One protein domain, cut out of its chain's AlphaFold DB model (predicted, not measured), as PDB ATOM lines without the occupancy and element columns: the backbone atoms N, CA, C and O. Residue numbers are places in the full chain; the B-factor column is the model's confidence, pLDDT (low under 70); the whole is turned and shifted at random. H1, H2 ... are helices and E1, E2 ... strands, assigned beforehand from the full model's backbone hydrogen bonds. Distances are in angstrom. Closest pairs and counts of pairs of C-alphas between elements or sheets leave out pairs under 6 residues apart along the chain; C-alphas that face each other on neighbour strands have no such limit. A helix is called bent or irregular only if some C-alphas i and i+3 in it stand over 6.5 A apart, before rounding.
ATOM      1  N   MET A   8     220.802 179.513 188.953       84.44
ATOM      2  CA  MET A   8     219.371 179.643 188.637       84.44
ATOM      3  C   MET A   8     218.522 180.077 189.845       84.44
ATOM      4  O   MET A   8     217.446 180.645 189.677       84.44
ATOM      5  N   GLY A   9     219.016 179.859 191.070       83.12
ATOM      6  CA  GLY A   9     218.373 180.318 192.301       83.12
ATOM      7  C   GLY A   9     218.241 181.841 192.397       83.12
ATOM      8  O   GLY A   9     217.368 182.320 193.114       83.12
ATOM      9  N   ARG A  10     219.043 182.595 191.628       83.62
ATOM     10  CA  ARG A  10     219.008 184.064 191.555       83.62
ATOM     11  C   ARG A  10     217.624 184.609 191.184       83.62
ATOM     12  O   ARG A  10     217.250 185.670 191.669       83.62
ATOM     13  N   LEU A  11     216.839 183.880 190.385       85.25
ATOM     14  CA  LEU A  11     215.493 184.314 189.981       85.25
ATOM     15  C   LEU A  11     214.537 184.495 191.161       85.25
ATOM     16  O   LEU A  11     213.622 185.305 191.079       85.25
ATOM     17  N   ALA A  12     214.762 183.797 192.276       82.25
ATOM     18  CA  ALA A  12     213.901 183.908 193.447       82.25
ATOM     19  C   ALA A  12     213.980 185.289 194.134       82.25
ATOM     20  O   ALA A  12     213.053 185.663 194.849       82.25
ATOM     21  N   ALA A  13     215.059 186.048 193.907       80.94
ATOM     22  CA  ALA A  13     215.250 187.386 194.466       80.94
ATOM     23  C   ALA A  13     214.585 188.500 193.632       80.94
ATOM     24  O   ALA A  13     214.435 189.625 194.113       80.94
ATOM     25  N   PHE A  14     214.179 188.213 192.390       81.19
ATOM     26  CA  PHE A  14     213.532 189.192 191.516       81.19
ATOM     27  C   PHE A  14     212.019 189.274 191.806       81.19
ATOM     28  O   PHE A  14     211.388 188.249 192.087       81.19
ATOM     29  N   PRO A  15     211.423 190.483 191.783       79.75
ATOM     30  CA  PRO A  15     209.980 190.653 191.761       79.75
ATOM     31  C   PRO A  15     209.436 190.217 190.400       79.75
ATOM     32  O   PRO A  15     210.188 190.035 189.437       79.75
ATOM     33  N   VAL A  16     208.117 190.080 190.325       84.00
ATOM     34  CA  VAL A  16     207.435 189.812 189.060       84.00
ATOM     35  C   VAL A  16     207.673 190.966 188.068       84.00
ATOM     36  O   VAL A  16     207.712 192.131 188.463       84.00
ATOM     37  N   GLY A  17     207.922 190.638 186.798       81.38
ATOM     38  CA  GLY A  17     208.376 191.558 185.744       81.38
ATOM     39  C   GLY A  17     209.881 191.873 185.775       81.38
ATOM     40  O   GLY A  17     210.388 192.607 184.929       81.38
ATOM     41  N   GLY A  18     210.621 191.347 186.757       82.88
ATOM     42  CA  GLY A  18     212.079 191.442 186.837       82.88
ATOM     43  C   GLY A  18     212.782 190.269 186.152       82.88
ATOM     44  O   GLY A  18     212.251 189.162 186.077       82.88
ATOM     45  N   GLY A  19     214.018 190.477 185.694       83.56
ATOM     46  CA  GLY A  19     214.788 189.439 185.014       83.56
ATOM     47  C   GLY A  19     216.297 189.650 185.059       83.56
ATOM     48  O   GLY A  19     216.788 190.734 185.369       83.56
ATOM     49  N   THR A  20     217.041 188.591 184.749       85.56
ATOM     50  CA  THR A  20     218.507 188.605 184.672       85.56
ATOM     51  C   THR A  20     218.999 187.578 183.664       85.56
ATOM     52  O   THR A  20     218.353 186.561 183.401       85.56
ATOM     53  N   GLU A  21     220.199 187.814 183.148       86.19
ATOM     54  CA  GLU A  21     220.949 186.811 182.407       86.19
ATOM     55  C   GLU A  21     221.638 185.844 183.380       86.19
ATOM     56  O   GLU A  21     222.146 186.251 184.433       86.19
ATOM     57  N   ILE A  22     221.594 184.546 183.070       84.19
ATOM     58  CA  ILE A  22     222.158 183.477 183.897       84.19
ATOM     59  C   ILE A  22     223.070 182.620 183.034       84.19
ATOM     60  O   ILE A  22     222.647 182.055 182.022       84.19
ATOM     61  N   ARG A  23     224.318 182.480 183.486       79.88
ATOM     62  CA  ARG A  23     225.309 181.626 182.843       79.88
ATOM     63  C   ARG A  23     225.029 180.163 183.133       79.88
ATOM     64  O   ARG A  23     225.064 179.717 184.280       79.88
ATOM     65  N   LEU A  24     224.764 179.400 182.080       78.94
ATOM     66  CA  LEU A  24     224.558 177.957 182.135       78.94
ATOM     67  C   LEU A  24     225.666 177.239 181.355       78.94
ATOM     68  O   LEU A  24     226.328 177.847 180.514       78.94
ATOM     69  N   PRO A  25     225.841 175.914 181.528       74.31
ATOM     70  CA  PRO A  25     226.816 175.143 180.746       74.31
ATOM     71  C   PRO A  25     226.647 175.244 179.218       74.31
ATOM     72  O   PRO A  25     227.542 174.861 178.473       74.31
ATOM     73  N   ARG A  26     225.489 175.725 178.741       77.50
ATOM     74  CA  ARG A  26     225.163 175.915 177.320       77.50
ATOM     75  C   ARG A  26     225.361 177.356 176.822       77.50
ATOM     76  O   ARG A  26     225.112 177.600 175.646       77.50
ATOM     77  N   GLY A  27     225.798 178.273 177.685       81.12
ATOM     78  CA  GLY A  27     225.910 179.705 177.410       81.12
ATOM     79  C   GLY A  27     225.026 180.550 178.327       81.12
ATOM     80  O   GLY A  27     224.338 180.025 179.207       81.12
ATOM     81  N   ASP A  28     225.070 181.857 178.104       85.69
ATOM     82  CA  ASP A  28     224.285 182.844 178.840       85.69
ATOM     83  C   ASP A  28     222.856 182.903 178.275       85.69
ATOM     84  O   ASP A  28     222.647 182.866 177.059       85.69
ATOM     85  N   VAL A  29     221.858 182.888 179.164       89.44
ATOM     86  CA  VAL A  29     220.431 182.893 178.804       89.44
ATOM     87  C   VAL A  29     219.686 183.900 179.676       89.44
ATOM     88  O   VAL A  29     219.842 183.896 180.898       89.44
ATOM     89  N   SER A  30     218.857 184.741 179.054       88.88
ATOM     90  CA  SER A  30     218.005 185.715 179.747       88.88
ATOM     91  C   SER A  30     216.727 185.065 180.274       88.88
ATOM     92  O   SER A  30     216.042 184.351 179.541       88.88
ATOM     93  N   TYR A  31     216.389 185.355 181.528       89.75
ATOM     94  CA  TYR A  31     215.187 184.879 182.211       89.75
ATOM     95  C   TYR A  31     214.405 186.051 182.811       89.75
ATOM     96  O   TYR A  31     215.007 187.005 183.297       89.75
ATOM     97  N   GLU A  32     213.078 185.938 182.819       89.88
ATOM     98  CA  GLU A  32     212.133 186.906 183.389       89.88
ATOM     99  C   GLU A  32     211.144 186.178 184.311       89.88
ATOM    100  O   GLU A  32     210.734 185.046 184.029       89.88
ATOM    101  N   VAL A  33     210.805 186.800 185.440       88.19
ATOM    102  CA  VAL A  33     209.884 186.256 186.442       88.19
ATOM    103  C   VAL A  33     208.470 186.730 186.128       88.19
ATOM    104  O   VAL A  33     208.150 187.890 186.346       88.19
ATOM    105  N   LEU A  34     207.614 185.823 185.657       88.06
ATOM    106  CA  LEU A  34     206.216 186.137 185.315       88.06
ATOM    107  C   LEU A  34     205.260 186.001 186.509       88.06
ATOM    108  O   LEU A  34     204.276 186.724 186.627       88.06
ATOM    109  N   GLU A  35     205.539 185.048 187.395       87.75
ATOM    110  CA  GLU A  35     204.711 184.739 188.559       87.75
ATOM    111  C   GLU A  35     205.600 184.243 189.697       87.75
ATOM    112  O   GLU A  35     206.619 183.575 189.469       87.75
ATOM    113  N   ARG A  36     205.208 184.543 190.936       86.75
ATOM    114  CA  ARG A  36     205.953 184.151 192.132       86.75
ATOM    115  C   ARG A  36     205.012 183.654 193.221       86.75
ATOM    116  O   ARG A  36     204.062 184.331 193.590       86.75
ATOM    117  N   ALA A  37     205.331 182.487 193.778       86.56
ATOM    118  CA  ALA A  37     204.664 181.937 194.954       86.56
ATOM    119  C   ALA A  37     205.702 181.522 196.005       86.56
ATOM    120  O   ALA A  37     206.634 180.769 195.709       86.56
ATOM    121  N   ILE A  38     205.545 182.022 197.230       85.00
ATOM    122  CA  ILE A  38     206.441 181.781 198.361       85.00
ATOM    123  C   ILE A  38     205.681 180.968 199.402       85.00
ATOM    124  O   ILE A  38     204.762 181.468 200.050       85.00
ATOM    125  N   TYR A  39     206.105 179.720 199.576       85.94
ATOM    126  CA  TYR A  39     205.512 178.784 200.526       85.94
ATOM    127  C   TYR A  39     206.292 178.759 201.842       85.94
ATOM    128  O   TYR A  39     207.520 178.881 201.848       85.94
ATOM    129  N   ARG A  40     205.591 178.540 202.955       81.44
ATOM    130  CA  ARG A  40     206.164 178.356 204.296       81.44
ATOM    131  C   ARG A  40     205.573 177.092 204.916       81.44
ATOM    132  O   ARG A  40     204.585 177.160 205.648       81.44
ATOM    133  N   PRO A  41     206.141 175.931 204.573       85.56
ATOM    134  CA  PRO A  41     205.529 174.660 204.897       85.56
ATOM    135  C   PRO A  41     205.627 174.361 206.400       85.56
ATOM    136  O   PRO A  41     206.698 174.465 206.998       85.56
ATOM    137  N   VAL A  42     204.512 173.950 206.996       84.00
ATOM    138  CA  VAL A  42     204.399 173.454 208.373       84.00
ATOM    139  C   VAL A  42     203.769 172.069 208.326       84.00
ATOM    140  O   VAL A  42     202.819 171.841 207.580       84.00
ATOM    141  N   LEU A  43     204.316 171.140 209.109       86.81
ATOM    142  CA  LEU A  43     203.757 169.805 209.278       86.81
ATOM    143  C   LEU A  43     203.085 169.722 210.647       86.81
ATOM    144  O   LEU A  43     203.764 169.803 211.671       86.81
ATOM    145  N   ASP A  44     201.770 169.543 210.653       85.25
ATOM    146  CA  ASP A  44     200.980 169.301 211.856       85.25
ATOM    147  C   ASP A  44     200.342 167.901 211.840       85.25
ATOM    148  O   ASP A  44     200.653 167.057 210.994       85.25
ATOM    149  N   ALA A  45     199.475 167.625 212.818       81.94
ATOM    150  CA  ALA A  45     198.795 166.337 212.946       81.94
ATOM    151  C   ALA A  45     197.857 166.013 211.764       81.94
ATOM    152  O   ALA A  45     197.562 164.842 211.530       81.94
ATOM    153  N   GLU A  46     197.405 167.026 211.022       80.81
ATOM    154  CA  GLU A  46     196.498 166.913 209.876       80.81
ATOM    155  C   GLU A  46     197.248 166.915 208.530       80.81
ATOM    156  O   GLU A  46     196.642 166.735 207.473       80.81
ATOM    157  N   GLY A  47     198.574 167.080 208.547       87.56
ATOM    158  CA  GLY A  47     199.446 166.994 207.378       87.56
ATOM    159  C   GLY A  47     200.200 168.291 207.092       87.56
ATOM    160  O   GLY A  47     200.477 169.083 207.987       87.56
ATOM    161  N   TRP A  48     200.593 168.476 205.833       90.00
ATOM    162  CA  TRP A  48     201.301 169.683 205.408       90.00
ATOM    163  C   TRP A  48     200.325 170.825 205.134       90.00
ATOM    164  O   TRP A  48     199.364 170.664 204.382       90.00
ATOM    165  N   ASP A  49     200.639 171.989 205.679       88.25
ATOM    166  CA  ASP A  49     200.054 173.275 205.318       88.25
ATOM    167  C   ASP A  49     201.175 174.247 204.920       88.25
ATOM    168  O   ASP A  49     202.346 174.012 205.219       88.25
ATOM    169  N   SER A  50     200.839 175.335 204.239       86.88
ATOM    170  CA  SER A  50     201.724 176.475 204.031       86.88
ATOM    171  C   SER A  50     201.050 177.718 204.594       86.88
ATOM    172  O   SER A  50     200.071 178.209 204.024       86.88
ATOM    173  N   LEU A  51     201.572 178.209 205.717       84.31
ATOM    174  CA  LEU A  51     201.014 179.367 206.414       84.31
ATOM    175  C   LEU A  51     201.575 180.672 205.843       84.31
ATOM    176  O   LEU A  51     202.753 180.731 205.497       84.31
ATOM    177  N   ASP A  52     200.762 181.723 205.766       80.75
ATOM    178  CA  ASP A  52     201.154 183.032 205.216       80.75
ATOM    179  C   ASP A  52     201.824 182.919 203.828       80.75
ATOM    180  O   ASP A  52     202.900 183.477 203.576       80.75
ATOM    181  N   THR A  53     201.222 182.126 202.939       84.88
ATOM    182  CA  THR A  53     201.712 181.919 201.571       84.88
ATOM    183  C   THR A  53     201.560 183.210 200.783       84.88
ATOM    184  O   THR A  53     200.461 183.745 200.703       84.88
ATOM    185  N   VAL A  54     202.639 183.692 200.169       83.00
ATOM    186  CA  VAL A  54     202.601 184.921 199.363       83.00
ATOM    187  C   VAL A  54     202.541 184.559 197.886       83.00
ATOM    188  O   VAL A  54     203.394 183.805 197.414       83.00
ATOM    189  N   VAL A  55     201.571 185.104 197.155       84.88
ATOM    190  CA  VAL A  55     201.407 184.917 195.706       84.88
ATOM    191  C   VAL A  55     201.385 186.276 195.016       84.88
ATOM    192  O   VAL A  55     200.706 187.189 195.466       84.88
ATOM    193  N   GLU A  56     202.124 186.407 193.922       83.62
ATOM    194  CA  GLU A  56     202.267 187.641 193.152       83.62
ATOM    195  C   GLU A  56     202.311 187.310 191.655       83.62
ATOM    196  O   GLU A  56     202.945 186.330 191.243       83.62
ATOM    197  N   THR A  57     201.650 188.128 190.836       84.25
ATOM    198  CA  THR A  57     201.626 187.999 189.369       84.25
ATOM    199  C   THR A  57     201.760 189.378 188.722       84.25
ATOM    200  O   THR A  57     201.694 190.396 189.402       84.25
ATOM    201  N   GLU A  58     201.901 189.449 187.397       78.62
ATOM    202  CA  GLU A  58     201.865 190.741 186.690       78.62
ATOM    203  C   GLU A  58     200.493 191.427 186.792       78.62
ATOM    204  O   GLU A  58     200.380 192.643 186.657       78.62
ATOM    205  N   THR A  59     199.434 190.643 187.012       74.31
ATOM    206  CA  THR A  59     198.050 191.134 187.012       74.31
ATOM    207  C   THR A  59     197.574 191.663 188.358       74.31
ATOM    208  O   THR A  59     196.689 192.518 188.388       74.31
ATOM    209  N   PHE A  60     198.135 191.177 189.464       72.62
ATOM    210  CA  PHE A  60     197.794 191.619 190.813       72.62
ATOM    211  C   PHE A  60     199.030 191.567 191.718       72.62
ATOM    212  O   PHE A  60     199.846 190.648 191.610       72.62
ATOM    213  N   GLY A  61     199.151 192.565 192.601       71.31
ATOM    214  CA  GLY A  61     200.246 192.683 193.569       71.31
ATOM    215  C   GLY A  61     200.283 191.533 194.588       71.31
ATOM    216  O   GLY A  61     199.483 190.603 194.503       71.31
ATOM    217  N   PRO A  62     201.200 191.554 195.568       79.38
ATOM    218  CA  PRO A  62     201.335 190.449 196.512       79.38
ATOM    219  C   PRO A  62     200.040 190.223 197.307       79.38
ATOM    220  O   PRO A  62     199.506 191.153 197.904       79.38
ATOM    221  N   LEU A  63     199.566 188.978 197.338       82.69
ATOM    222  CA  LEU A  63     198.477 188.494 198.186       82.69
ATOM    223  C   LEU A  63     199.038 187.512 199.214       82.69
ATOM    224  O   LEU A  63     199.785 186.601 198.845       82.69
ATOM    225  N   THR A  64     198.654 187.657 200.480       81.69
ATOM    226  CA  THR A  64     199.019 186.721 201.551       81.69
ATOM    227  C   THR A  64     197.838 185.816 201.890       81.69
ATOM    228  O   THR A  64     196.756 186.290 202.218       81.69
ATOM    229  N   VAL A  65     198.052 184.504 201.845       83.25
ATOM    230  CA  VAL A  65     197.077 183.466 202.201       83.25
ATOM    231  C   VAL A  65     197.461 182.874 203.556       83.25
ATOM    232  O   VAL A  65     198.499 182.217 203.655       83.25
ATOM    233  N   ALA A  66     196.641 183.072 204.591       82.06
ATOM    234  CA  ALA A  66     196.981 182.680 205.961       82.06
ATOM    235  C   ALA A  66     197.149 181.156 206.124       82.06
ATOM    236  O   ALA A  66     198.105 180.720 206.760       82.06
ATOM    237  N   SER A  67     196.302 180.342 205.487       85.81
ATOM    238  CA  SER A  67     196.485 178.890 205.340       85.81
ATOM    239  C   SER A  67     196.190 178.444 203.907       85.81
ATOM    240  O   SER A  67     195.066 178.580 203.404       85.81
ATOM    241  N   LEU A  68     197.207 177.887 203.242       84.81
ATOM    242  CA  LEU A  68     197.071 177.346 201.891       84.81
ATOM    243  C   LEU A  68     196.205 176.084 201.882       84.81
ATOM    244  O   LEU A  68     195.413 175.894 200.963       84.81
ATOM    245  N   ARG A  69     196.308 175.233 202.905       85.62
ATOM    246  CA  ARG A  69     195.466 174.040 203.050       85.62
ATOM    247  C   ARG A  69     193.999 174.422 203.220       85.62
ATOM    248  O   ARG A  69     193.163 173.823 202.551       85.62
ATOM    249  N   ALA A  70     193.684 175.432 204.036       82.00
ATOM    250  CA  ALA A  70     192.317 175.938 204.184       82.00
ATOM    251  C   ALA A  70     191.781 176.520 202.867       82.00
ATOM    252  O   ALA A  70     190.638 176.256 202.494       82.00
ATOM    253  N   LEU A  71     192.624 177.244 202.118       81.44
ATOM    254  CA  LEU A  71     192.262 177.755 200.795       81.44
ATOM    255  C   LEU A  71     191.961 176.615 199.804       81.44
ATOM    256  O   LEU A  71     191.000 176.700 199.045       81.44
ATOM    257  N   LEU A  72     192.763 175.545 199.813       77.38
ATOM    258  CA  LEU A  72     192.629 174.408 198.894       77.38
ATOM    259  C   LEU A  72     191.511 173.430 199.284       77.38
ATOM    260  O   LEU A  72     190.924 172.814 198.397       77.38
ATOM    261  N   ALA A  73     191.170 173.309 200.571       70.25
ATOM    262  CA  ALA A  73     190.048 172.491 201.045       70.25
ATOM    263  C   ALA A  73     188.698 172.944 200.448       70.25
ATOM    264  O   ALA A  73     187.801 172.129 200.249       70.25
ATOM    265  N   LYS A  74     188.592 174.227 200.068       57.59
ATOM    266  CA  LYS A  74     187.461 174.815 199.332       57.59
ATOM    267  C   LYS A  74     187.256 174.221 197.927       57.59
ATOM    268  O   LYS A  74     186.165 174.337 197.380       57.59
ATOM    269  N   ALA A  75     188.279 173.613 197.317       52.25
ATOM    270  CA  ALA A  75     188.231 173.139 195.928       52.25
ATOM    271  C   ALA A  75     187.691 171.701 195.763       52.25
ATOM    272  O   ALA A  75     187.470 171.258 194.634       52.25
ATOM    273  N   SER A  76     187.486 170.961 196.857       46.75
ATOM    274  CA  SER A  76     186.889 169.620 196.844       46.75
ATOM    275  C   SER A  76     185.385 169.697 197.109       46.75
ATOM    276  O   SER A  76     184.947 169.818 198.247       46.75
ATOM    277  N   ASP A  77     184.619 169.645 196.023       47.66
ATOM    278  CA  ASP A  77     183.171 169.847 195.973       47.66
ATOM    279  C   ASP A  77     182.377 168.585 196.376       47.66
ATOM    280  O   ASP A  77     182.643 167.483 195.886       47.66
ATOM    281  N   SER A  78     181.353 168.746 197.218       48.34
ATOM    282  CA  SER A  78     180.252 167.784 197.348       48.34
ATOM    283  C   SER A  78     178.949 168.530 197.651       48.34
ATOM    284  O   SER A  78     178.744 169.012 198.762       48.34
ATOM    285  N   GLY A  79     178.092 168.651 196.631       52.66
ATOM    286  CA  GLY A  79     176.895 169.495 196.629       52.66
ATOM    287  C   GLY A  79     175.715 168.969 197.452       52.66
ATOM    288  O   GLY A  79     174.873 168.237 196.930       52.66
ATOM    289  N   ASP A  80     175.606 169.418 198.703       58.69
ATOM    290  CA  ASP A  80     174.407 169.289 199.544       58.69
ATOM    291  C   ASP A  80     174.030 170.648 200.178       58.69
ATOM    292  O   ASP A  80     174.830 171.573 200.201       58.69
ATOM    293  N   MET A  81     172.814 170.804 200.700       52.22
ATOM    294  CA  MET A  81     172.263 172.078 201.208       52.22
ATOM    295  C   MET A  81     173.018 172.649 202.429       52.22
ATOM    296  O   MET A  81     172.977 173.853 202.669       52.22
ATOM    297  N   LEU A  82     173.732 171.796 203.176       53.78
ATOM    298  CA  LEU A  82     174.709 172.193 204.203       53.78
ATOM    299  C   LEU A  82     175.935 172.889 203.592       53.78
ATOM    300  O   LEU A  82     176.448 173.827 204.192       53.78
ATOM    301  N   ALA A  83     176.321 172.523 202.365       56.97
ATOM    302  CA  ALA A  83     177.430 173.135 201.644       56.97
ATOM    303  C   ALA A  83     177.153 174.596 201.256       56.97
ATOM    304  O   ALA A  83     178.100 175.343 201.077       56.97
ATOM    305  N   GLU A  84     175.890 175.037 201.162       52.31
ATOM    306  CA  GLU A  84     175.549 176.449 200.902       52.31
ATOM    307  C   GLU A  84     175.674 177.317 202.171       52.31
ATOM    308  O   GLU A  84     176.116 178.461 202.099       52.31
ATOM    309  N   LEU A  85     175.350 176.766 203.351       52.44
ATOM    310  CA  LEU A  85     175.618 177.424 204.638       52.44
ATOM    311  C   LEU A  85     177.122 177.435 204.942       52.44
ATOM    312  O   LEU A  85     177.653 178.472 205.331       52.44
ATOM    313  N   ASP A  86     177.808 176.313 204.702       57.53
ATOM    314  CA  ASP A  86     179.266 176.228 204.783       57.53
ATOM    315  C   ASP A  86     179.922 177.151 203.758       57.53
ATOM    316  O   ASP A  86     180.945 177.738 204.065       57.53
ATOM    317  N   ARG A  87     179.328 177.358 202.578       57.03
ATOM    318  CA  ARG A  87     179.809 178.316 201.579       57.03
ATOM    319  C   ARG A  87     179.640 179.763 202.036       57.03
ATOM    320  O   ARG A  87     180.574 180.525 201.844       57.03
ATOM    321  N   LEU A  88     178.512 180.142 202.639       53.19
ATOM    322  CA  LEU A  88     178.307 181.501 203.167       53.19
ATOM    323  C   LEU A  88     179.230 181.796 204.364       53.19
ATOM    324  O   LEU A  88     179.829 182.865 204.424       53.19
ATOM    325  N   LEU A  89     179.414 180.830 205.271       53.59
ATOM    326  CA  LEU A  89     180.388 180.927 206.367       53.59
ATOM    327  C   LEU A  89     181.840 180.867 205.850       53.59
ATOM    328  O   LEU A  89     182.711 181.558 206.368       53.59
ATOM    329  N   ALA A  90     182.114 180.089 204.798       53.59
ATOM    330  CA  ALA A  90     183.419 180.020 204.139       53.59
ATOM    331  C   ALA A  90     183.693 181.201 203.200       53.59
ATOM    332  O   ALA A  90     184.846 181.393 202.833       53.59
ATOM    333  N   GLU A  91     182.694 181.984 202.785       51.88
ATOM    334  CA  GLU A  91     182.876 183.259 202.081       51.88
ATOM    335  C   GLU A  91     183.398 184.316 203.070       51.88
ATOM    336  O   GLU A  91     184.439 184.906 202.789       51.88
ATOM    337  N   GLU A  92     182.819 184.427 204.278       48.78
ATOM    338  CA  GLU A  92     183.368 185.256 205.375       48.78
ATOM    339  C   GLU A  92     184.772 184.795 205.818       48.78
ATOM    340  O   GLU A  92     185.675 185.611 205.999       48.78
ATOM    341  N   VAL A  93     185.000 183.483 205.952       49.66
ATOM    342  CA  VAL A  93     186.319 182.938 206.335       49.66
ATOM    343  C   VAL A  93     187.339 183.025 205.190       49.66
ATOM    344  O   VAL A  93     188.529 183.179 205.454       49.66
ATOM    345  N   ALA A  94     186.923 182.960 203.919       51.97
ATOM    346  CA  ALA A  94     187.826 183.110 202.772       51.97
ATOM    347  C   ALA A  94     188.240 184.566 202.537       51.97
ATOM    348  O   ALA A  94     189.407 184.793 202.220       51.97
ATOM    349  N   GLU A  95     187.334 185.530 202.730       58.12
ATOM    350  CA  GLU A  95     187.690 186.955 202.787       58.12
ATOM    351  C   GLU A  95     188.636 187.241 203.963       58.12
ATOM    352  O   GLU A  95     189.554 188.043 203.829       58.12
ATOM    353  N   ALA A  96     188.492 186.526 205.086       61.38
ATOM    354  CA  ALA A  96     189.415 186.626 206.216       61.38
ATOM    355  C   ALA A  96     190.754 185.878 206.025       61.38
ATOM    356  O   ALA A  96     191.701 186.173 206.747       61.38
ATOM    357  N   ASN A  97     190.854 184.909 205.103       74.88
ATOM    358  CA  ASN A  97     192.062 184.090 204.881       74.88
ATOM    359  C   ASN A  97     193.008 184.678 203.819       74.88
ATOM    360  O   ASN A  97     194.179 184.300 203.778       74.88
ATOM    361  N   VAL A  98     192.510 185.549 202.934       77.75
ATOM    362  CA  VAL A  98     193.306 186.200 201.884       77.75
ATOM    363  C   VAL A  98     193.408 187.689 202.181       77.75
ATOM    364  O   VAL A  98     192.413 188.402 202.181       77.75
ATOM    365  N   HIS A  99     194.630 188.164 202.391       76.81
ATOM    366  CA  HIS A  99     194.926 189.565 202.660       76.81
ATOM    367  C   HIS A  99     195.657 190.187 201.471       76.81
ATOM    368  O   HIS A  99     196.604 189.598 200.942       76.81
ATOM    369  N   GLU A 100     195.242 191.387 201.060       69.62
ATOM    370  CA  GLU A 100     196.017 192.192 200.115       69.62
ATOM    371  C   GLU A 100     197.307 192.691 200.782       69.62
ATOM    372  O   GLU A 100     197.286 193.229 201.889       69.62
ATOM    373  N   GLY A 101     198.442 192.518 200.106       69.06
ATOM    374  CA  GLY A 101     199.755 192.902 200.611       69.06
ATOM    375  C   GLY A 101     200.475 191.799 201.389       69.06
ATOM    376  O   GLY A 101     200.117 190.620 201.366       69.06
TER     377      GLY A 101
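AT A GLANCE: This is residues 8 to 101 of the 786 residues of the protein "DNA helicase" of Tsuneonella aeria (UniProt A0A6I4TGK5). The model is a long, loose row of parts: at one end a two-stranded hairpin, E1 and E2, with the short helix H1 packed on E1; in the middle a twisted sheet built along the long, bent strand E5; at the other end an arm, the helix H3. E2 runs on into E3, which joins the hairpin to the sheet, and residues 75 to 85, of which 81 to 85 belong to H3, stick out. The printed part has 94 residues with three named helices and seven named strands, in the order H1 E1 E2 E3 E4 E5 E6 H2 H3 E7, of mixed class. Both sheets are antiparallel, the larger one branched; the whole is loose, with a radius of gyration of the C-alphas of 18.0 A, and spans 59 by 31 by 23 A.

HOW THE PARTS SIT: H1, residues 8 to 13, comes closest to E1, residues 19 to 24, at the C-alphas of Met 8 and Ile 22, 6.7 A apart. E1 and E2, residues 27 to 32, are an antiparallel hairpin, with N 22 and O 29 at 2.9 A. E2 runs on at 84 degrees into E3, residues 35 to 38. E5, residues 47 to 57, bends by 64 degrees at residue 52 and has E3 and E4, residues 41 to 44, on one side, and E6, residues 63 to 67, on the other side. Its pairing is staggered and antiparallel: N 38 and O 54 are 2.8 A apart for E3, N 42 and O 49 2.8 A for E4, N 53 and O 65 2.8 A for E6. E4, E5 and E6 form a meander, each strand the antiparallel neighbour of the one before. H2, residues 68 to 73, is on this sheet, only just at the sheet's level with a height of 3.8 A; its closest C-alphas to E5 are those of Arg 69 and Asp 49, 5.2 A apart. H3, residues 81 to 97, only grazes the sheet with residues 94 to 97. E7, residues 98 to 100, is antiparallel to E6, with N 99 and O 64 at 2.8 A. In H2 every O i to N i+4 pair is within hydrogen-bond range, in H3 12 of 13, and in H1 0 of 2, beside 3 of 3 O i to N i+3 pairs.

IN THESE COORDINATES: H1 begins at C-alpha 8 (219.371, 179.643, 188.637). E5 is 27.8 A long, H3 23.4 A, E2 16.7 A and E1 15.3 A. E7 ends at C-alpha 100 (196.017, 192.192, 200.115).

THE WHOLE: The C-alphas farthest apart, of Gly 27 and Met 81, are 59.2 A apart. The printed part has no cut and no long link. Mean pLDDT of the printed part is 75.4; residues 74 to 96 and 100 to 101 are under 70.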